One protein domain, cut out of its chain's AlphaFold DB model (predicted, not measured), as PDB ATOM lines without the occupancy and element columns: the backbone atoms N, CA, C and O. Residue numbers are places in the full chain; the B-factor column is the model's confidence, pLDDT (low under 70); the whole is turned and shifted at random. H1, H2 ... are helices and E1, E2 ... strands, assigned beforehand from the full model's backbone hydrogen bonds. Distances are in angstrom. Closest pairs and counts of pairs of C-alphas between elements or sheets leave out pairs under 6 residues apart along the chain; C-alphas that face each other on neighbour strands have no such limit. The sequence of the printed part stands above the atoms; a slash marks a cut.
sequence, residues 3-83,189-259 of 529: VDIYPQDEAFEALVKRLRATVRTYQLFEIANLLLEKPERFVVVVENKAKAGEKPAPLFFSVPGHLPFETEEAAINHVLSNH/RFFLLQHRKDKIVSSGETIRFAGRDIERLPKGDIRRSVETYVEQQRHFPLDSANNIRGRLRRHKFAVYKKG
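This is residues 3 to 83 and 189 to 259 of the 529 residues of an uncharacterized protein of Opitutae bacterium (UniProt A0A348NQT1). The model is an elongated body of two unequal lobes set end to end: the larger has a three-stranded sheet, E1, E2 and E5, with the long helix H6 over one face and H2 and H7 packed together beyond the E1 edge, and the smaller is a two-stranded ribbon, E3 and E4, with H3 packed on it and H4 at the far end. H1 lies beyond the E1 edge too, E6 makes a tail at the opposite end from H4, and the turn at residues 52 to 53 sticks out. The printed part has 152 residues, with seven named helices and six named strands in the order E1 H1 H2 E2 E3 H3 H4 E4 E5 H5 H6 H7 E6, a mixed class of helices and strands. The larger sheet runs E1 - E2 - E5 and the smaller E3 - E4, both antiparallel. The whole is only just loose, close to compact, with a radius of gyration of the C-alphas of 18.0 A, and spans 61 by 36 by 25 A.

Begin with the sheet of E1, residues 3 to 7, E2, residues 42 to 47, and E5, residues 206 to 210, where E2 is the inner strand. Between E1 and E2 look at N 43 and O 6, 2.8 A apart, and between E2 and E5 at N 44 and O 209, also 2.8 A, both within hydrogen-bond range. H6, residues 221 to 235, lies over E1 and E2 at a height over the sheet of 8.9 A, slantwise to the strands, at 55 degrees to E1 on the local plane. With H5, residues 211 to 216, it makes two layers, helices on one face of a sheet, though H5 is only just at the sheet's level, with a height of 3.9 A. H5 and H6 form a helical hairpin and only just touch, with 3 pairs of C-alphas within 8 A, the closest being Ile 214 and Arg 223 at 7.0 A. H2, residues 28 to 36, and H7, residues 238 to 250, only graze the sheet. They touch about perpendicular, at 75 degrees, their closest C-alphas being Ala 32 and Ala 241, 5.4 A apart. H1, residues 9 to 22, also only grazes the sheet and is close to H2 but not clearly touching, with Ala 11 and Leu 35 the closest C-alphas at 7.8 A. E6, residues 254 to 258, pairs with no named strand. Now go to the other sheet, E3, residues 59 to 62, and E4, residues 201 to 204, where N 59 and O 204 are 2.9 A apart. The closest C-alphas of E3 and E5 are Leu 59 and Thr 206, 7.2 A apart. H3, residues 72 to 82, comes closest to E3 at the C-alphas of Ser 62 and Ala 75, 5.2 A. H4, residues 189 to 195, is close to H3 but not clearly touching, with Leu 80 and Arg 189 the closest C-alphas at 7.3 A. Every O i to N i+4 pair is within hydrogen-bond range in H1, H2, H3, H4 and H6; the counts are 7 of 9 in H7 and 0 of 2 in H5, where 2 of 3 O i to N i+3 pairs are.

Find C-alpha 3 at (217.487, 149.113, 173.081), where E1 begins; E2 is 16.7 A long. H6 starts at C-alpha 221, (224.155, 153.969, 181.668), and runs 21.1 A; H1 measures 20.1 A, H7 19.4 A and H3 15.8 A. E6 ends at C-alpha 258, (189.875, 142.750, 165.386).

The two C-alphas farthest apart are those of Phe 191 and Gly 259, at 63.5 A. Residues 84 to 188 are not printed, and C-alphas 83 and 189 stand 12.1 A apart across the cut. The link from E2 to E3, 11 residues, is long. Mean pLDDT of the printed part is 89.5, and residues 52 to 53 are under 70.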
ATOM      1  N   VAL A   3     217.642 150.473 172.569       94.00
ATOM      2  CA  VAL A   3     217.487 149.113 173.081       94.00
ATOM      3  C   VAL A   3     216.267 148.523 172.389       94.00
ATOM      4  O   VAL A   3     215.237 149.188 172.318       94.00
ATOM      5  N   ASP A   4     216.389 147.299 171.894       94.06
ATOM      6  CA  ASP A   4     215.303 146.508 171.324       94.06
ATOM      7  C   ASP A   4     215.261 145.146 172.027       94.06
ATOM      8  O   ASP A   4     216.298 144.606 172.421       94.06
ATOM      9  N   ILE A   5     214.070 144.564 172.174       94.69
ATOM     10  CA  ILE A   5     213.903 143.229 172.767       94.69
ATOM     11  C   ILE A   5     213.361 142.259 171.716       94.69
ATOM     12  O   ILE A   5     212.412 142.559 170.983       94.69
ATOM     13  N   TYR A   6     213.968 141.074 171.668       94.25
ATOM     14  CA  TYR A   6     213.585 139.959 170.808       94.25
ATOM     15  C   TYR A   6     213.362 138.699 171.654       94.25
ATOM     16  O   TYR A   6     213.966 138.560 172.716       94.25
ATOM     17  N   PRO A   7     212.505 137.759 171.223       93.62
ATOM     18  CA  PRO A   7     212.335 136.503 171.939       93.62
ATOM     19  C   PRO A   7     213.607 135.660 171.812       93.62
ATOM     20  O   PRO A   7     214.208 135.611 170.736       93.62
ATOM     21  N   GLN A   8     213.976 134.966 172.885       91.69
ATOM     22  CA  GLN A   8     215.023 133.953 172.828       91.69
ATOM     23  C   GLN A   8     214.540 132.750 171.991       91.69
ATOM     24  O   GLN A   8     213.349 132.429 171.999       91.69
ATOM     25  N   ASP A   9     215.438 132.118 171.230       90.12
ATOM     26  CA  ASP A   9     215.082 131.120 170.211       90.12
ATOM     27  C   ASP A   9     214.396 129.887 170.810       90.12
ATOM     28  O   ASP A   9     213.299 129.522 170.382       90.12
ATOM     29  N   GLU A  10     214.980 129.306 171.857       89.44
ATOM     30  CA  GLU A  10     214.472 128.110 172.536       89.44
ATOM     31  C   GLU A  10     213.074 128.363 173.129       89.44
ATOM     32  O   GLU A  10     212.133 127.586 172.941       89.44
ATOM     33  N   ALA A  11     212.913 129.517 173.783       89.62
ATOM     34  CA  ALA A  11     211.647 129.972 174.345       89.62
ATOM     35  C   ALA A  11     210.586 130.215 173.253       89.62
ATOM     36  O   ALA A  11     209.413 129.876 173.438       89.62
ATOM     37  N   PHE A  12     210.974 130.764 172.098       92.38
ATOM     38  CA  PHE A  12     210.044 131.012 171.000       92.38
ATOM     39  C   PHE A  12     209.554 129.722 170.339       92.38
ATOM     40  O   PHE A  12     208.362 129.616 170.046       92.38
ATOM     41  N   GLU A  13     210.417 128.727 170.122       90.88
ATOM     42  CA  GLU A  13     209.978 127.464 169.514       90.88
ATOM     43  C   GLU A  13     209.096 126.638 170.469       90.88
ATOM     44  O   GLU A  13     208.092 126.063 170.030       90.88
ATOM     45  N   ALA A  14     209.367 126.664 171.784       90.50
ATOM     46  CA  ALA A  14     208.466 126.108 172.805       90.50
ATOM     47  C   ALA A  14     207.061 126.741 172.732       90.50
ATOM     48  O   ALA A  14     206.043 126.044 172.652       90.50
ATOM     49  N   LEU A  15     207.010 128.076 172.682       90.50
ATOM     50  CA  LEU A  15     205.784 128.853 172.512       90.50
ATOM     51  C   LEU A  15     205.063 128.504 171.196       90.50
ATOM     52  O   LEU A  15     203.861 128.242 171.210       90.50
ATOM     53  N   VAL A  16     205.770 128.440 170.062       91.31
ATOM     54  CA  VAL A  16     205.201 128.058 168.755       91.31
ATOM     55  C   VAL A  16     204.578 126.663 168.799       91.31
ATOM     56  O   VAL A  16     203.467 126.479 168.290       91.31
ATOM     57  N   LYS A  17     205.246 125.696 169.437       90.75
ATOM     58  CA  LYS A  17     204.735 124.331 169.625       90.75
ATOM     59  C   LYS A  17     203.426 124.339 170.424       90.75
ATOM     60  O   LYS A  17     202.439 123.768 169.959       90.75
ATOM     61  N   ARG A  18     203.371 125.055 171.555       87.69
ATOM     62  CA  ARG A  18     202.166 125.177 172.404       87.69
ATOM     63  C   ARG A  18     201.011 125.913 171.708       87.69
ATOM     64  O   ARG A  18     199.860 125.484 171.796       87.69
ATOM     65  N   LEU A  19     201.299 126.983 170.963       89.44
ATOM     66  CA  LEU A  19     200.298 127.724 170.183       89.44
ATOM     67  C   LEU A  19     199.711 126.880 169.035       89.44
ATOM     68  O   LEU A  19     198.515 126.966 168.760       89.44
ATOM     69  N   ARG A  20     200.517 126.027 168.382       89.31
ATOM     70  CA  ARG A  20     200.024 125.066 167.376       89.31
ATOM     71  C   ARG A  20     199.227 123.920 167.998       89.31
ATOM     72  O   ARG A  20     198.213 123.533 167.429       89.31
ATOM     73  N   ALA A  21     199.656 123.402 169.150       87.19
ATOM     74  CA  ALA A  21     198.985 122.298 169.837       87.19
ATOM     75  C   ALA A  21     197.624 122.687 170.442       87.19
ATOM     76  O   ALA A  21     196.745 121.839 170.542       87.19
ATOM     77  N   THR A  22     197.442 123.956 170.828       83.81
ATOM     78  CA  THR A  22     196.175 124.460 171.391       83.81
ATOM     79  C   THR A  22     195.225 125.056 170.352       83.81
ATOM     80  O   THR A  22     194.038 125.168 170.633       83.81
ATOM     81  N   VAL A  23     195.718 125.481 169.178       85.62
ATOM     82  CA  VAL A  23     194.947 126.114 168.076       85.62
ATOM     83  C   VAL A  23     194.220 127.428 168.463       85.62
ATOM     84  O   VAL A  23     193.676 128.127 167.608       85.62
ATOM     85  N   ARG A  24     194.271 127.830 169.736       88.12
ATOM     86  CA  ARG A  24     193.664 129.047 170.285       88.12
ATOM     87  C   ARG A  24     194.243 130.331 169.693       88.12
ATOM     88  O   ARG A  24     195.407 130.421 169.300       88.12
ATOM     89  N   THR A  25     193.403 131.361 169.695       91.00
ATOM     90  CA  THR A  25     193.762 132.725 169.317       91.00
ATOM     91  C   THR A  25     194.111 133.559 170.546       91.00
ATOM     92  O   THR A  25     193.262 133.798 171.403       91.00
ATOM     93  N   TYR A  26     195.324 134.098 170.581       92.44
ATOM     94  CA  TYR A  26     195.809 134.953 171.670       92.44
ATOM     95  C   TYR A  26     196.049 136.383 171.184       92.44
ATOM     96  O   TYR A  26     196.153 136.639 169.977       92.44
ATOM     97  N   GLN A  27     196.128 137.337 172.110       92.50
ATOM     98  CA  GLN A  27     196.522 138.703 171.766       92.50
ATOM     99  C   GLN A  27     198.036 138.770 171.533       92.50
ATOM    100  O   GLN A  27     198.824 138.156 172.246       92.50
ATOM    101  N   LEU A  28     198.480 139.562 170.556       92.44
ATOM    102  CA  LEU A  28     199.912 139.723 170.273       92.44
ATOM    103  C   LEU A  28     200.678 140.301 171.484       92.44
ATOM    104  O   LEU A  28     201.834 139.956 171.704       92.44
ATOM    105  N   PHE A  29     200.013 141.139 172.287       92.62
ATOM    106  CA  PHE A  29     200.551 141.718 173.526       92.62
ATOM    107  C   PHE A  29     200.589 140.712 174.688       92.62
ATOM    108  O   PHE A  29     201.508 140.753 175.491       92.62
ATOM    109  N   GLU A  30     199.631 139.788 174.758       91.75
ATOM    110  CA  GLU A  30     199.602 138.695 175.741       91.75
ATOM    111  C   GLU A  30     200.791 137.747 175.519       91.75
ATOM    112  O   GLU A  30     201.521 137.434 176.456       91.75
ATOM    113  N   ILE A  31     201.063 137.399 174.255       92.31
ATOM    114  CA  ILE A  31     202.251 136.630 173.863       92.31
ATOM    115  C   ILE A  31     203.546 137.395 174.194       92.31
ATOM    116  O   ILE A  31     204.492 136.802 174.710       92.31
ATOM    117  N   ALA A  32     203.604 138.701 173.913       93.75
ATOM    118  CA  ALA A  32     204.786 139.512 174.207       93.75
ATOM    119  C   ALA A  32     205.047 139.642 175.720       93.75
ATOM    120  O   ALA A  32     206.179 139.451 176.154       93.75
ATOM    121  N   ASN A  33     204.012 139.868 176.535       92.81
ATOM    122  CA  ASN A  33     204.137 139.905 177.995       92.81
ATOM    123  C   ASN A  33     204.574 138.557 178.577       92.81
ATOM    124  O   ASN A  33     205.395 138.533 179.487       92.81
ATOM    125  N   LEU A  34     204.096 137.435 178.031       91.50
ATOM    126  CA  LEU A  34     204.526 136.102 178.462       91.50
ATOM    127  C   LEU A  34     206.017 135.843 178.177       91.50
ATOM    128  O   LEU A  34     206.682 135.139 178.935       91.50
ATOM    129  N   LEU A  35     206.572 136.449 177.125       92.25
ATOM    130  CA  LEU A  35     208.013 136.439 176.864       92.25
ATOM    131  C   LEU A  35     208.769 137.398 177.803       92.25
ATOM    132  O   LEU A  35     209.822 137.034 178.303       92.25
ATOM    133  N   LEU A  36     208.224 138.579 178.108       92.56
ATOM    134  CA  LEU A  36     208.841 139.571 179.009       92.56
ATOM    135  C   LEU A  36     208.700 139.249 180.514       92.56
ATOM    136  O   LEU A  36     209.305 139.919 181.351       92.56
ATOM    137  N   GLU A  37     207.902 138.241 180.879       90.94
ATOM    138  CA  GLU A  37     207.671 137.816 182.269       90.94
ATOM    139  C   GLU A  37     208.943 137.269 182.942       90.94
ATOM    140  O   GLU A  37     209.132 137.492 184.139       90.94
ATOM    141  N   LYS A  38     209.824 136.588 182.189       91.38
ATOM    142  CA  LYS A  38     211.086 136.021 182.694       91.38
ATOM    143  C   LYS A  38     212.285 136.454 181.844       91.38
ATOM    144  O   LYS A  38     212.199 136.374 180.618       91.38
ATOM    145  N   PRO A  39     213.425 136.821 182.460       90.00
ATOM    146  CA  PRO A  39     214.610 137.297 181.741       90.00
ATOM    147  C   PRO A  39     215.263 136.227 180.843       90.00
ATOM    148  O   PRO A  39     215.965 136.554 179.894       90.00
ATOM    149  N   GLU A  40     214.987 134.945 181.085       90.00
ATOM    150  CA  GLU A  40     215.464 133.798 180.293       90.00
ATOM    151  C   GLU A  40     214.671 133.553 178.993       90.00
ATOM    152  O   GLU A  40     215.005 132.664 178.215       90.00
ATOM    153  N   ARG A  41     213.577 134.291 178.761       92.25
ATOM    154  CA  ARG A  41     212.714 134.122 177.578       92.25
ATOM    155  C   ARG A  41     212.987 135.158 176.481       92.25
ATOM    156  O   ARG A  41     212.387 135.075 175.404       92.25
ATOM    157  N   PHE A  42     213.879 136.123 176.718       94.06
ATOM    158  CA  PHE A  42     214.190 137.196 175.772       94.06
ATOM    159  C   PHE A  42     215.683 137.536 175.688       94.06
ATOM    160  O   PHE A  42     216.458 137.339 176.621       94.06
ATOM    161  N   VAL A  43     216.067 138.085 174.538       94.69
ATOM    162  CA  VAL A  43     217.396 138.613 174.224       94.69
ATOM    163  C   VAL A  43     217.277 140.125 174.086       94.69
ATOM    164  O   VAL A  43     216.406 140.629 173.367       94.69
ATOM    165  N   VAL A  44     218.155 140.847 174.774       94.75
ATOM    166  CA  VAL A  44     218.288 142.300 174.669       94.75
ATOM    167  C   VAL A  44     219.281 142.619 173.560       94.75
ATOM    168  O   VAL A  44     220.339 141.995 173.448       94.75
ATOM    169  N   VAL A  45     218.939 143.603 172.736       94.50
ATOM    170  CA  VAL A  45     219.775 144.114 171.653       94.50
ATOM    171  C   VAL A  45     220.043 145.589 171.918       94.50
ATOM    172  O   VAL A  45     219.107 146.358 172.125       94.50
ATOM    173  N   VAL A  46     221.317 145.979 171.960       93.56
ATOM    174  CA  VAL A  46     221.756 147.329 172.340       93.56
ATOM    175  C   VAL A  46     222.634 147.925 171.250       93.56
ATOM    176  O   VAL A  46     223.556 147.278 170.752       93.56
ATOM    177  N   GLU A  47     222.365 149.184 170.924       91.31
ATOM    178  CA  GLU A  47     223.143 149.997 169.993       91.31
ATOM    179  C   GLU A  47     223.313 151.423 170.544       91.31
ATOM    180  O   GLU A  47     222.487 151.946 171.312       91.31
ATOM    181  N   ASN A  48     224.386 152.099 170.138       89.44
ATOM    182  CA  ASN A  48     224.522 153.524 170.414       89.44
ATOM    183  C   ASN A  48     223.535 154.339 169.570       89.44
ATOM    184  O   ASN A  48     223.220 153.992 168.435       89.44
ATOM    185  N   LYS A  49     223.050 155.462 170.116       84.69
ATOM    186  CA  LYS A  49     222.244 156.401 169.323       84.69
ATOM    187  C   LYS A  49     223.178 157.159 168.386       84.69
ATOM    188  O   LYS A  49     223.942 158.002 168.846       84.69
ATOM    189  N   ALA A  50     223.098 156.859 167.094       79.81
ATOM    190  CA  ALA A  50     223.713 157.670 166.054       79.81
ATOM    191  C   ALA A  50     223.181 159.115 166.094       79.81
ATOM    192  O   ALA A  50     222.007 159.345 166.408       79.81
ATOM    193  N   LYS A  51     224.023 160.088 165.729       75.62
ATOM    194  CA  LYS A  51     223.542 161.412 165.312       75.62
ATOM    195  C   LYS A  51     223.028 161.323 163.873       75.62
ATOM    196  O   LYS A  51     223.397 160.415 163.132       75.62
ATOM    197  N   ALA A  52     222.172 162.258 163.466       65.88
ATOM    198  CA  ALA A  52     221.585 162.248 162.128       65.88
ATOM    199  C   ALA A  52     222.674 162.351 161.038       65.88
ATOM    200  O   ALA A  52     223.307 163.393 160.896       65.88
ATOM    201  N   GLY A  53     222.878 161.265 160.284       69.75
ATOM    202  CA  GLY A  53     223.886 161.153 159.219       69.75
ATOM    203  C   GLY A  53     225.185 160.431 159.609       69.75
ATOM    204  O   GLY A  53     225.941 160.051 158.719       69.75
ATOM    205  N   GLU A  54     225.438 160.185 160.898       78.56
ATOM    206  CA  GLU A  54     226.612 159.437 161.378       78.56
ATOM    207  C   GLU A  54     226.279 157.942 161.570       78.56
ATOM    208  O   GLU A  54     225.126 157.568 161.796       78.56
ATOM    209  N   LYS A  55     227.291 157.066 161.528       74.56
ATOM    210  CA  LYS A  55     227.153 155.691 162.043       74.56
ATOM    211  C   LYS A  55     227.074 155.703 163.579       74.56
ATOM    212  O   LYS A  55     227.681 156.577 164.202       74.56
ATOM    213  N   PRO A  56     226.376 154.746 164.220       79.50
ATOM    214  CA  PRO A  56     226.452 154.597 165.670       79.50
ATOM    215  C   PRO A  56     227.889 154.241 166.070       79.50
ATOM    216  O   PRO A  56     228.510 153.372 165.461       79.50
ATOM    217  N   ALA A  57     228.425 154.905 167.098       84.44
ATOM    218  CA  ALA A  57     229.739 154.558 167.635       84.44
ATOM    219  C   ALA A  57     229.727 153.094 168.120       84.44
ATOM    220  O   ALA A  57     228.780 152.718 168.823       84.44
ATOM    221  N   PRO A  58     230.729 152.266 167.771       87.12
ATOM    222  CA  PRO A  58     230.748 150.867 168.174       87.12
ATOM    223  C   PRO A  58     230.800 150.744 169.698       87.12
ATOM    224  O   PRO A  58     231.377 151.582 170.391       87.12
ATOM    225  N   LEU A  59     230.192 149.680 170.204       90.25
ATOM    226  CA  LEU A  59     230.301 149.253 171.593       90.25
ATOM    227  C   LEU A  59     231.241 148.053 171.681       90.25
ATOM    228  O   LEU A  59     231.405 147.311 170.710       90.25
ATOM    229  N   PHE A  60     231.830 147.849 172.853       91.50
ATOM    230  CA  PHE A  60     232.661 146.684 173.145       91.50
ATOM    231  C   PHE A  60     231.816 145.609 173.825       91.50
ATOM    232  O   PHE A  60     230.843 145.928 174.508       91.50
ATOM    233  N   PHE A  61     232.177 144.339 173.669       91.88
ATOM    234  CA  PHE A  61     231.571 143.256 174.436       91.88
ATOM    235  C   PHE A  61     232.597 142.235 174.904       91.88
ATOM    236  O   PHE A  61     233.559 141.942 174.193       91.88
ATOM    237  N   SER A  62     232.367 141.670 176.091       91.44
ATOM    238  CA  SER A  62     233.094 140.480 176.523       91.44
ATOM    239  C   SER A  62     232.650 139.294 175.668       91.44
ATOM    240  O   SER A  62     231.456 139.035 175.539       91.44
ATOM    241  N   VAL A  63     233.588 138.569 175.067       89.50
ATOM    242  CA  VAL A  63     233.271 137.383 174.256       89.50
ATOM    243  C   VAL A  63     232.686 136.260 175.133       89.50
ATOM    244  O   VAL A  63     231.643 135.713 174.763       89.50
ATOM    245  N   PRO A  64     233.206 135.991 176.349       84.81
ATOM    246  CA  PRO A  64     232.455 135.285 177.384       84.81
ATOM    247  C   PRO A  64     231.223 136.101 177.811       84.81
ATOM    248  O   PRO A  64     231.324 137.294 178.103       84.81
ATOM    249  N   GLY A  65     230.043 135.476 177.827       80.31
ATOM    250  CA  GLY A  65     228.777 136.105 178.238       80.31
ATOM    251  C   GLY A  65     228.153 137.103 177.244       80.31
ATOM    252  O   GLY A  65     226.970 137.411 177.372       80.31
ATOM    253  N   HIS A  66     228.898 137.571 176.236       88.44
ATOM    254  CA  HIS A  66     228.451 138.530 175.211       88.44
ATOM    255  C   HIS A  66     227.968 139.898 175.762       88.44
ATOM    256  O   HIS A  66     227.202 140.615 175.108       88.44
ATOM    257  N   LEU A  67     228.407 140.286 176.967       91.31
ATOM    258  CA  LEU A  67     227.910 141.472 177.672       91.31
ATOM    259  C   LEU A  67     228.449 142.787 177.074       91.31
ATOM    260  O   LEU A  67     229.652 142.874 176.842       91.31
ATOM    261  N   PRO A  68     227.606 143.819 176.855       92.75
ATOM    262  CA  PRO A  68     228.030 145.128 176.347       92.75
ATOM    263  C   PRO A  68     228.723 146.033 177.382       92.75
ATOM    264  O   PRO A  68     228.286 146.143 178.528       92.75
ATOM    265  N   PHE A  69     229.732 146.775 176.918       92.12
ATOM    266  CA  PHE A  69     230.515 147.770 177.657       92.12
ATOM    267  C   PHE A  69     230.782 149.025 176.805       92.12
ATOM    268  O   PHE A  69     230.831 148.976 175.575       92.12
ATOM    269  N   GLU A  70     230.984 150.160 177.477       87.81
ATOM    270  CA  GLU A  70     231.256 151.459 176.837       87.81
ATOM    271  C   GLU A  70     232.732 151.613 176.422       87.81
ATOM    272  O   GLU A  70     233.034 152.349 175.486       87.81
ATOM    273  N   THR A  71     233.650 150.890 177.077       90.19
ATOM    274  CA  THR A  71     235.094 150.907 176.792       90.19
ATOM    275  C   THR A  71     235.674 149.495 176.720       90.19
ATOM    276  O   THR A  71     235.197 148.574 177.387       90.19
ATOM    277  N   GLU A  72     236.744 149.333 175.934       89.62
ATOM    278  CA  GLU A  72     237.475 148.065 175.809       89.62
ATOM    279  C   GLU A  72     238.024 147.599 177.167       89.62
ATOM    280  O   GLU A  72     237.871 146.438 177.544       89.62
ATOM    281  N   GLU A  73     238.582 148.522 177.959       88.44
ATOM    282  CA  GLU A  73     239.139 148.226 179.283       88.44
ATOM    283  C   GLU A  73     238.099 147.696 180.274       88.44
ATOM    284  O   GLU A  73     238.408 146.801 181.059       88.44
ATOM    285  N   ALA A  74     236.862 148.203 180.238       87.62
ATOM    286  CA  ALA A  74     235.793 147.707 181.101       87.62
ATOM    287  C   ALA A  74     235.412 146.256 180.755       87.62
ATOM    288  O   ALA A  74     235.217 145.449 181.664       87.62
ATOM    289  N   ALA A  75     235.386 145.909 179.463       88.31
ATOM    290  CA  ALA A  75     235.159 144.538 179.008       88.31
ATOM    291  C   ALA A  75     236.322 143.603 179.401       88.31
ATOM    292  O   ALA A  75     236.080 142.518 179.932       88.31
ATOM    293  N   ILE A  76     237.579 144.045 179.231       88.94
ATOM    294  CA  ILE A  76     238.779 143.303 179.662       88.94
ATOM    295  C   ILE A  76     238.718 143.033 181.174       88.94
ATOM    296  O   ILE A  76     238.827 141.886 181.606       88.94
ATOM    297  N   ASN A  77     238.493 144.072 181.983       88.50
ATOM    298  CA  ASN A  77     238.439 143.961 183.442       88.50
ATOM    299  C   ASN A  77     237.286 143.056 183.923       88.50
ATOM    300  O   ASN A  77     237.423 142.392 184.950       88.50
ATOM    301  N   HIS A  78     236.168 142.985 183.189       87.56
ATOM    302  CA  HIS A  78     235.066 142.071 183.501       87.56
ATOM    303  C   HIS A  78     235.431 140.600 183.244       87.56
ATOM    304  O   HIS A  78     235.145 139.742 184.079       87.56
ATOM    305  N   VAL A  79     236.112 140.292 182.132       86.94
ATOM    306  CA  VAL A  79     236.602 138.924 181.867       86.94
ATOM    307  C   VAL A  79     237.666 138.520 182.894       86.94
ATOM    308  O   VAL A  79     237.592 137.426 183.449       86.94
ATOM    309  N   LEU A  80     238.584 139.431 183.236       85.56
ATOM    310  CA  LEU A  80     239.620 139.224 184.260       85.56
ATOM    311  C   LEU A  80     239.094 139.093 185.702       85.56
ATOM    312  O   LEU A  80     239.878 138.766 186.587       85.56
ATOM    313  N   SER A  81     237.811 139.364 185.964       85.44
ATOM    314  CA  SER A  81     237.212 139.225 187.303       85.44
ATOM    315  C   SER A  81     236.199 138.086 187.410       85.44
ATOM    316  O   SER A  81     236.108 137.475 188.470       85.44
ATOM    317  N   ASN A  82     235.473 137.767 186.331       85.69
ATOM    318  CA  ASN A  82     234.379 136.786 186.362       85.69
ATOM    319  C   ASN A  82     234.617 135.529 185.506       85.69
ATOM    320  O   ASN A  82     233.815 134.604 185.590       85.69
ATOM    321  N   HIS A  83     235.658 135.511 184.661       83.31
ATOM    322  CA  HIS A  83     235.846 134.498 183.610       83.31
ATOM    323  C   HIS A  83     237.304 134.018 183.437       83.31
ATOM    324  O   HIS A  83     237.659 133.481 182.386       83.31
ATOM    325  N   ARG A 189     246.901 139.285 182.447       86.31
ATOM    326  CA  ARG A 189     246.304 140.329 181.593       86.31
ATOM    327  C   ARG A 189     247.139 140.582 180.339       86.31
ATOM    328  O   ARG A 189     246.573 140.702 179.257       86.31
ATOM    329  N   PHE A 190     248.461 140.672 180.472       85.81
ATOM    330  CA  PHE A 190     249.360 140.928 179.348       85.81
ATOM    331  C   PHE A 190     249.360 139.772 178.338       85.81
ATOM    332  O   PHE A 190     249.103 139.999 177.156       85.81
ATOM    333  N   PHE A 191     249.544 138.533 178.805       86.44
ATOM    334  CA  PHE A 191     249.479 137.329 177.975       86.44
ATOM    335  C   PHE A 191     248.132 137.212 177.248       86.44
ATOM    336  O   PHE A 191     248.090 137.032 176.031       86.44
ATOM    337  N   LEU A 192     247.027 137.385 177.980       85.00
ATOM    338  CA  LEU A 192     245.677 137.357 177.428       85.00
ATOM    339  C   LEU A 192     245.489 138.401 176.311       85.00
ATOM    340  O   LEU A 192     244.954 138.071 175.254       85.00
ATOM    341  N   LEU A 193     245.976 139.633 176.501       85.94
ATOM    342  CA  LEU A 193     245.882 140.701 175.498       85.94
ATOM    343  C   LEU A 193     246.825 140.528 174.297       85.94
ATOM    344  O   LEU A 193     246.519 141.060 173.233       85.94
ATOM    345  N   GLN A 194     247.939 139.805 174.441       86.75
ATOM    346  CA  GLN A 194     248.856 139.516 173.334       86.75
ATOM    347  C   GLN A 194     248.438 138.298 172.506       86.75
ATOM    348  O   GLN A 194     248.445 138.364 171.280       86.75
ATOM    349  N   HIS A 195     248.083 137.191 173.161       82.88
ATOM    350  CA  HIS A 195     247.890 135.897 172.500       82.88
ATOM    351  C   HIS A 195     246.419 135.553 172.253       82.88
ATOM    352  O   HIS A 195     246.118 134.784 171.345       82.88
ATOM    353  N   ARG A 196     245.493 136.082 173.067       83.00
ATOM    354  CA  ARG A 196     244.098 135.610 173.122       83.00
ATOM    355  C   ARG A 196     243.058 136.741 173.083       83.00
ATOM    356  O   ARG A 196     241.906 136.486 173.429       83.00
ATOM    357  N   LYS A 197     243.419 137.954 172.631       84.88
ATOM    358  CA  LYS A 197     242.542 139.150 172.607       84.88
ATOM    359  C   LYS A 197     241.138 138.847 172.072       84.88
ATOM    360  O   LYS A 197     240.144 139.171 172.723       84.88
ATOM    361  N   ASP A 198     241.082 138.143 170.946       86.75
ATOM    362  CA  ASP A 198     239.860 137.803 170.208       86.75
ATOM    363  C   ASP A 198     238.907 136.872 170.983       86.75
ATOM    364  O   ASP A 198     237.717 136.814 170.683       86.75
ATOM    365  N   LYS A 199     239.409 136.154 172.002       86.31
ATOM    366  CA  LYS A 199     238.604 135.331 172.924       86.31
ATOM    367  C   LYS A 199     238.074 136.110 174.133       86.31
ATOM    368  O   LYS A 199     237.335 135.539 174.930       86.31
ATOM    369  N   ILE A 200     238.455 137.377 174.306       86.94
ATOM    370  CA  ILE A 200     238.200 138.169 175.521       86.94
ATOM    371  C   ILE A 200     237.255 139.321 175.203       86.94
ATOM    372  O   ILE A 200     236.201 139.426 175.824       86.94
ATOM    373  N   VAL A 201     237.617 140.170 174.234       91.44
ATOM    374  CA  VAL A 201     236.843 141.359 173.857       91.44
ATOM    375  C   VAL A 201     236.764 141.489 172.346       91.44
ATOM    376  O   VAL A 201     237.758 141.356 171.640       91.44
ATOM    377  N   SER A 202     235.569 141.822 171.870       91.69
ATOM    378  CA  SER A 202     235.310 142.238 170.495       91.69
ATOM    379  C   SER A 202     234.448 143.508 170.496       91.69
ATOM    380  O   SER A 202     234.080 144.019 171.558       91.69
ATOM    381  N   SER A 203     234.159 144.069 169.324       93.06
ATOM    382  CA  SER A 203     233.369 145.296 169.181       93.06
ATOM    383  C   SER A 203     232.368 145.212 168.031       93.06
ATOM    384  O   SER A 203     232.505 144.406 167.110       93.06
ATOM    385  N   GLY A 204     231.315 146.029 168.092       89.69
ATOM    386  CA  GLY A 204     230.278 146.054 167.065       89.69
ATOM    387  C   GLY A 204     229.305 147.223 167.195       89.69
ATOM    388  O   GLY A 204     229.137 147.807 168.261       89.69
ATOM    389  N   GLU A 205     228.633 147.553 166.089       90.25
ATOM    390  CA  GLU A 205     227.578 148.583 166.042       90.25
ATOM    391  C   GLU A 205     226.322 148.171 166.841       90.25
ATOM    392  O   GLU A 205     225.557 149.021 167.299       90.25
ATOM    393  N   THR A 206     226.110 146.863 167.027       90.94
ATOM    394  CA  THR A 206     224.949 146.281 167.711       90.94
ATOM    395  C   THR A 206     225.363 145.029 168.485       90.94
ATOM    396  O   THR A 206     225.899 144.093 167.896       90.94
ATOM    397  N   ILE A 207     225.071 144.978 169.785       92.56
ATOM    398  CA  ILE A 207     225.395 143.843 170.670       92.56
ATOM    399  C   ILE A 207     224.105 143.131 171.082       92.56
ATOM    400  O   ILE A 207     223.079 143.778 171.291       92.56
ATOM    401  N   ARG A 208     224.147 141.798 171.207       92.81
ATOM    402  CA  ARG A 208     223.022 140.968 171.661       92.81
ATOM    403  C   ARG A 208     223.431 140.128 172.866       92.81
ATOM    404  O   ARG A 208     224.447 139.453 172.795       92.81
ATOM    405  N   PHE A 209     222.629 140.123 173.927       93.56
ATOM    406  CA  PHE A 209     222.871 139.299 175.117       93.56
ATOM    407  C   PHE A 209     221.549 138.823 175.741       93.56
ATOM    408  O   PHE A 209     220.498 139.437 175.541       93.56
ATOM    409  N   ALA A 210     221.571 137.700 176.459       92.62
ATOM    410  CA  ALA A 210     220.362 137.131 177.059       92.62
ATOM    411  C   ALA A 210     219.876 137.978 178.249       92.62
ATOM    412  O   ALA A 210     220.680 138.495 179.024       92.62
ATOM    413  N   GLY A 211     218.558 138.096 178.433       90.12
ATOM    414  CA  GLY A 211     217.978 138.927 179.493       90.12
ATOM    415  C   GLY A 211     218.391 138.498 180.907       90.12
ATOM    416  O   GLY A 211     218.509 139.339 181.794       90.12
ATOM    417  N   ARG A 212     218.691 137.209 181.120       90.50
ATOM    418  CA  ARG A 212     219.223 136.679 182.395       90.50
ATOM    419  C   ARG A 212     220.554 137.322 182.807       90.50
ATOM    420  O   ARG A 212     220.865 137.400 183.988       90.50
ATOM    421  N   ASP A 213     221.333 137.793 181.836       89.88
ATOM    422  CA  ASP A 213     222.665 138.345 182.053       89.88
ATOM    423  C   ASP A 213     222.626 139.873 182.325       89.88
ATOM    424  O   ASP A 213     223.650 140.466 182.658       89.88
ATOM    425  N   ILE A 214     221.439 140.515 182.307       90.06
ATOM    426  CA  ILE A 214     221.246 141.930 182.714       90.06
ATOM    427  C   ILE A 214     221.758 142.178 184.140       90.06
ATOM    428  O   ILE A 214     222.381 143.206 184.406       90.06
ATOM    429  N   GLU A 215     221.540 141.236 185.063       88.88
ATOM    430  CA  GLU A 215     221.970 141.385 186.459       88.88
ATOM    431  C   GLU A 215     223.496 141.421 186.619       88.88
ATOM    432  O   GLU A 215     223.990 142.028 187.571       88.88
ATOM    433  N   ARG A 216     224.232 140.832 185.665       87.69
ATOM    434  CA  ARG A 216     225.702 140.769 185.627       87.69
ATOM    435  C   ARG A 216     226.343 142.030 185.043       87.69
ATOM    436  O   ARG A 216     227.547 142.225 185.203       87.69
ATOM    437  N   LEU A 217     225.564 142.904 184.397       88.12
ATOM    438  CA  LEU A 217     226.076 144.174 183.879       88.12
ATOM    439  C   LEU A 217     226.598 145.074 185.015       88.12
ATOM    440  O   LEU A 217     225.957 145.168 186.072       88.12
ATOM    441  N   PRO A 218     227.703 145.812 184.793       85.31
ATOM    442  CA  PRO A 218     228.149 146.836 185.728       85.31
ATOM    443  C   PRO A 218     227.087 147.935 185.889       85.31
ATOM    444  O   PRO A 218     226.268 148.189 185.001       85.31
ATOM    445  N   LYS A 219     227.105 148.622 187.034       84.94
ATOM    446  CA  LYS A 219     226.232 149.777 187.282       84.94
ATOM    447  C   LYS A 219     226.713 150.959 186.434       84.94
ATOM    448  O   LYS A 219     227.734 151.559 186.745       84.94
ATOM    449  N   GLY A 220     225.970 151.271 185.375       86.94
ATOM    450  CA  GLY A 220     226.271 152.329 184.407       86.94
ATOM    451  C   GLY A 220     225.085 152.595 183.476       86.94
ATOM    452  O   GLY A 220     224.017 151.988 183.632       86.94
ATOM    453  N   ASP A 221     225.261 153.488 182.502       88.38
ATOM    454  CA  ASP A 221     224.155 153.969 181.668       88.38
ATOM    455  C   ASP A 221     223.619 152.909 180.696       88.38
ATOM    456  O   ASP A 221     222.413 152.913 180.424       88.38
ATOM    457  N   ILE A 222     224.441 151.943 180.258       91.12
ATOM    458  CA  ILE A 222     223.964 150.742 179.541       91.12
ATOM    459  C   ILE A 222     222.895 150.016 180.361       91.12
ATOM    460  O   ILE A 222     221.749 149.877 179.926       91.12
ATOM    461  N   ARG A 223     223.264 149.575 181.571       92.81
ATOM    462  CA  ARG A 223     222.406 148.780 182.453       92.81
ATOM    463  C   ARG A 223     221.119 149.526 182.786       92.81
ATOM    464  O   ARG A 223     220.035 148.987 182.584       92.81
ATOM    465  N   ARG A 224     221.238 150.795 183.189       93.19
ATOM    466  CA  ARG A 224     220.095 151.662 183.498       93.19
ATOM    467  C   ARG A 224     219.165 151.842 182.296       93.19
ATOM    468  O   ARG A 224     217.946 151.822 182.469       93.19
ATOM    469  N   SER A 225     219.712 152.003 181.087       93.12
ATOM    470  CA  SER A 225     218.920 152.104 179.853       93.12
ATOM    471  C   SER A 225     218.148 150.813 179.569       93.12
ATOM    472  O   SER A 225     216.969 150.876 179.223       93.12
ATOM    473  N   VAL A 226     218.793 149.655 179.741       93.75
ATOM    474  CA  VAL A 226     218.179 148.337 179.525       93.75
ATOM    475  C   VAL A 226     217.094 148.049 180.562       93.75
ATOM    476  O   VAL A 226     215.970 147.757 180.170       93.75
ATOM    477  N   GLU A 227     217.382 148.194 181.858       94.12
ATOM    478  CA  GLU A 227     216.409 147.987 182.945       94.12
ATOM    479  C   GLU A 227     215.173 148.890 182.762       94.12
ATOM    480  O   GLU A 227     214.037 148.421 182.842       94.12
ATOM    481  N   THR A 228     215.382 150.166 182.406       94.81
ATOM    482  CA  THR A 228     214.285 151.114 182.136       94.81
ATOM    483  C   THR A 228     213.448 150.704 180.917       94.81
ATOM    484  O   THR A 228     212.221 150.786 180.963       94.81
ATOM    485  N   TYR A 229     214.076 150.264 179.819       94.69
ATOM    486  CA  TYR A 229     213.353 149.867 178.606       94.69
ATOM    487  C   TYR A 229     212.609 148.536 178.772       94.69
ATOM    488  O   TYR A 229     211.472 148.406 178.318       94.69
ATOM    489  N   VAL A 230     213.202 147.568 179.479       93.69
ATOM    490  CA  VAL A 230     212.544 146.305 179.843       93.69
ATOM    491  C   VAL A 230     211.270 146.584 180.643       93.69
ATOM    492  O   VAL A 230     210.218 146.053 180.294       93.69
ATOM    493  N   GLU A 231     211.313 147.468 181.644       93.50
ATOM    494  CA  GLU A 231     210.120 147.799 182.435       93.50
ATOM    495  C   GLU A 231     209.046 148.538 181.616       93.50
ATOM    496  O   GLU A 231     207.856 148.233 181.727       93.50
ATOM    497  N   GLN A 232     209.447 149.437 180.710       94.00
ATOM    498  CA  GLN A 232     208.523 150.077 179.763       94.00
ATOM    499  C   GLN A 232     207.812 149.050 178.868       94.00
ATOM    500  O   GLN A 232     206.592 149.121 178.707       94.00
ATOM    501  N   GLN A 233     208.541 148.068 178.326       93.44
ATOM    502  CA  GLN A 233     207.948 147.007 177.507       93.44
ATOM    503  C   GLN A 233     207.078 146.050 178.343       93.44
ATOM    504  O   GLN A 233     206.032 145.631 177.856       93.44
ATOM    505  N   ARG A 234     207.436 145.743 179.601       92.12
ATOM    506  CA  ARG A 234     206.593 144.944 180.519       92.12
ATOM    507  C   ARG A 234     205.253 145.625 180.814       92.12
ATOM    508  O   ARG A 234     204.240 144.940 180.951       92.12
ATOM    509  N   HIS A 235     205.227 146.958 180.876       90.88
ATOM    510  CA  HIS A 235     203.987 147.724 181.015       90.88
ATOM    511  C   HIS A 235     203.187 147.805 179.701       90.88
ATOM    512  O   HIS A 235     201.968 147.627 179.702       90.88
ATOM    513  N   PHE A 236     203.854 148.072 178.571       92.62
ATOM    514  CA  PHE A 236     203.213 148.214 177.262       92.62
ATOM    515  C   PHE A 236     204.112 147.664 176.132       92.62
ATOM    516  O   PHE A 236     204.951 148.394 175.599       92.62
ATOM    517  N   PRO A 237     203.941 146.394 175.716       93.56
ATOM    518  CA  PRO A 237     204.924 145.656 174.913       93.56
ATOM    519  C   PRO A 237     204.843 145.965 173.408       93.56
ATOM    520  O   PRO A 237     204.828 145.050 172.585       93.56
ATOM    521  N   LEU A 238     204.725 147.235 173.009       92.00
ATOM    522  CA  LEU A 238     204.456 147.615 171.616       92.00
ATOM    523  C   LEU A 238     205.557 147.156 170.652       92.00
ATOM    524  O   LEU A 238     205.263 146.549 169.618       92.00
ATOM    525  N   ASP A 239     206.815 147.431 170.981       92.81
ATOM    526  CA  ASP A 239     207.952 147.146 170.100       92.81
ATOM    527  C   ASP A 239     208.282 145.658 170.134       92.81
ATOM    528  O   ASP A 239     208.415 145.021 169.090       92.81
ATOM    529  N   SER A 240     208.250 145.068 171.331       92.56
ATOM    530  CA  SER A 240     208.355 143.622 171.549       92.56
ATOM    531  C   SER A 240     207.307 142.852 170.725       92.56
ATOM    532  O   SER A 240     207.640 141.897 170.019       92.56
ATOM    533  N   ALA A 241     206.050 143.315 170.714       92.88
ATOM    534  CA  ALA A 241     204.971 142.782 169.881       92.88
ATOM    535  C   ALA A 241     205.242 142.953 168.372       92.88
ATOM    536  O   ALA A 241     204.984 142.038 167.582       92.88
ATOM    537  N   ASN A 242     205.774 144.105 167.947       92.56
ATOM    538  CA  ASN A 242     206.167 144.348 166.554       92.56
ATOM    539  C   ASN A 242     207.319 143.424 166.108       92.56
ATOM    540  O   ASN A 242     207.263 142.894 164.992       92.56
ATOM    541  N   ASN A 243     208.296 143.170 166.982       91.75
ATOM    542  CA  ASN A 243     209.442 142.296 166.741       91.75
ATOM    543  C   ASN A 243     209.013 140.823 166.595       91.75
ATOM    544  O   ASN A 243     209.335 140.180 165.589       91.75
ATOM    545  N   ILE A 244     208.191 140.289 167.512       93.19
ATOM    546  CA  ILE A 244     207.687 138.903 167.394       93.19
ATOM    547  C   ILE A 244     206.748 138.706 166.195       93.19
ATOM    548  O   ILE A 244     206.719 137.620 165.613       93.19
ATOM    549  N   ARG A 245     206.008 139.741 165.764       90.81
ATOM    550  CA  ARG A 245     205.052 139.666 164.638       90.81
ATOM    551  C   ARG A 245     205.697 139.166 163.345       90.81
ATOM    552  O   ARG A 245     205.078 138.392 162.612       90.81
ATOM    553  N   GLY A 246     206.921 139.613 163.053       90.38
ATOM    554  CA  GLY A 246     207.672 139.179 161.872       90.38
ATOM    555  C   GLY A 246     208.055 137.698 161.936       90.38
ATOM    556  O   GLY A 246     207.955 136.989 160.936       90.38
ATOM    557  N   ARG A 247     208.428 137.212 163.127       91.81
ATOM    558  CA  ARG A 247     208.753 135.799 163.364       91.81
ATOM    559  C   ARG A 247     207.504 134.921 163.287       91.81
ATOM    560  O   ARG A 247     207.475 133.998 162.484       91.81
ATOM    561  N   LEU A 248     206.424 135.262 163.991       92.81
ATOM    562  CA  LEU A 248     205.156 134.513 163.958       92.81
ATOM    563  C   LEU A 248     204.637 134.287 162.523       92.81
ATOM    564  O   LEU A 248     204.234 133.177 162.176       92.81
ATOM    565  N   ARG A 249     204.735 135.295 161.643       92.38
ATOM    566  CA  ARG A 249     204.383 135.151 160.217       92.38
ATOM    567  C   ARG A 249     205.272 134.157 159.458       92.38
ATOM    568  O   ARG A 249     204.753 133.419 158.623       92.38
ATOM    569  N   ARG A 250     206.578 134.085 159.753       92.06
ATOM    570  CA  ARG A 250     207.486 133.068 159.180       92.06
ATOM    571  C   ARG A 250     207.081 131.652 159.605       92.06
ATOM    572  O   ARG A 250     207.007 130.770 158.755       92.06
ATOM    573  N   HIS A 251     206.663 131.468 160.859       91.31
ATOM    574  CA  HIS A 251     206.138 130.195 161.387       91.31
ATOM    575  C   HIS A 251     204.664 129.935 160.979       91.31
ATOM    576  O   HIS A 251     203.992 129.097 161.581       91.31
ATOM    577  N   LYS A 252     204.184 130.619 159.924       91.50
ATOM    578  CA  LYS A 252     202.870 130.495 159.260       91.50
ATOM    579  C   LYS A 252     201.639 130.903 160.090       91.50
ATOM    580  O   LYS A 252     200.520 130.671 159.643       91.50
ATOM    581  N   PHE A 253     201.805 131.569 161.237       93.38
ATOM    582  CA  PHE A 253     200.668 132.041 162.037       93.38
ATOM    583  C   PHE A 253     199.876 133.152 161.331       93.38
ATOM    584  O   PHE A 253     200.437 134.105 160.776       93.38
ATOM    585  N   ALA A 254     198.551 133.073 161.424       91.44
ATOM    586  CA  ALA A 254     197.636 134.099 160.953       91.44
ATOM    587  C   ALA A 254     197.579 135.261 161.961       91.44
ATOM    588  O   ALA A 254     196.963 135.150 163.023       91.44
ATOM    589  N   VAL A 255     198.209 136.391 161.617       91.94
ATOM    590  CA  VAL A 255     198.171 137.627 162.419       91.94
ATOM    591  C   VAL A 255     197.197 138.630 161.802       91.94
ATOM    592  O   VAL A 255     197.444 139.126 160.698       91.94
ATOM    593  N   TYR A 256     196.118 138.955 162.518       90.12
ATOM    594  CA  TYR A 256     195.024 139.812 162.045       90.12
ATOM    595  C   TYR A 256     194.569 140.819 163.114       90.12
ATOM    596  O   TYR A 256     194.783 140.606 164.304       90.12
ATOM    597  N   LYS A 257     193.931 141.924 162.706       90.19
ATOM    598  CA  LYS A 257     193.331 142.906 163.631       90.19
ATOM    599  C   LYS A 257     191.842 142.610 163.856       90.19
ATOM    600  O   LYS A 257     191.165 142.188 162.919       90.19
ATOM    601  N   LYS A 258     191.316 142.852 165.065       85.62
ATOM    602  CA  LYS A 258     189.875 142.750 165.386       85.62
ATOM    603  C   LYS A 258     189.404 143.928 166.251       85.62
ATOM    604  O   LYS A 258     190.123 144.389 167.134       85.62
ATOM    605  N   GLY A 259     188.162 144.361 166.018       80.38
ATOM    606  CA  GLY A 259     187.491 145.426 166.768       80.38
ATOM    607  C   GLY A 259     187.939 146.838 166.376       80.38
ATOM    608  O   GLY A 259     188.968 147.022 165.728       80.38
TER     609      GLY A 259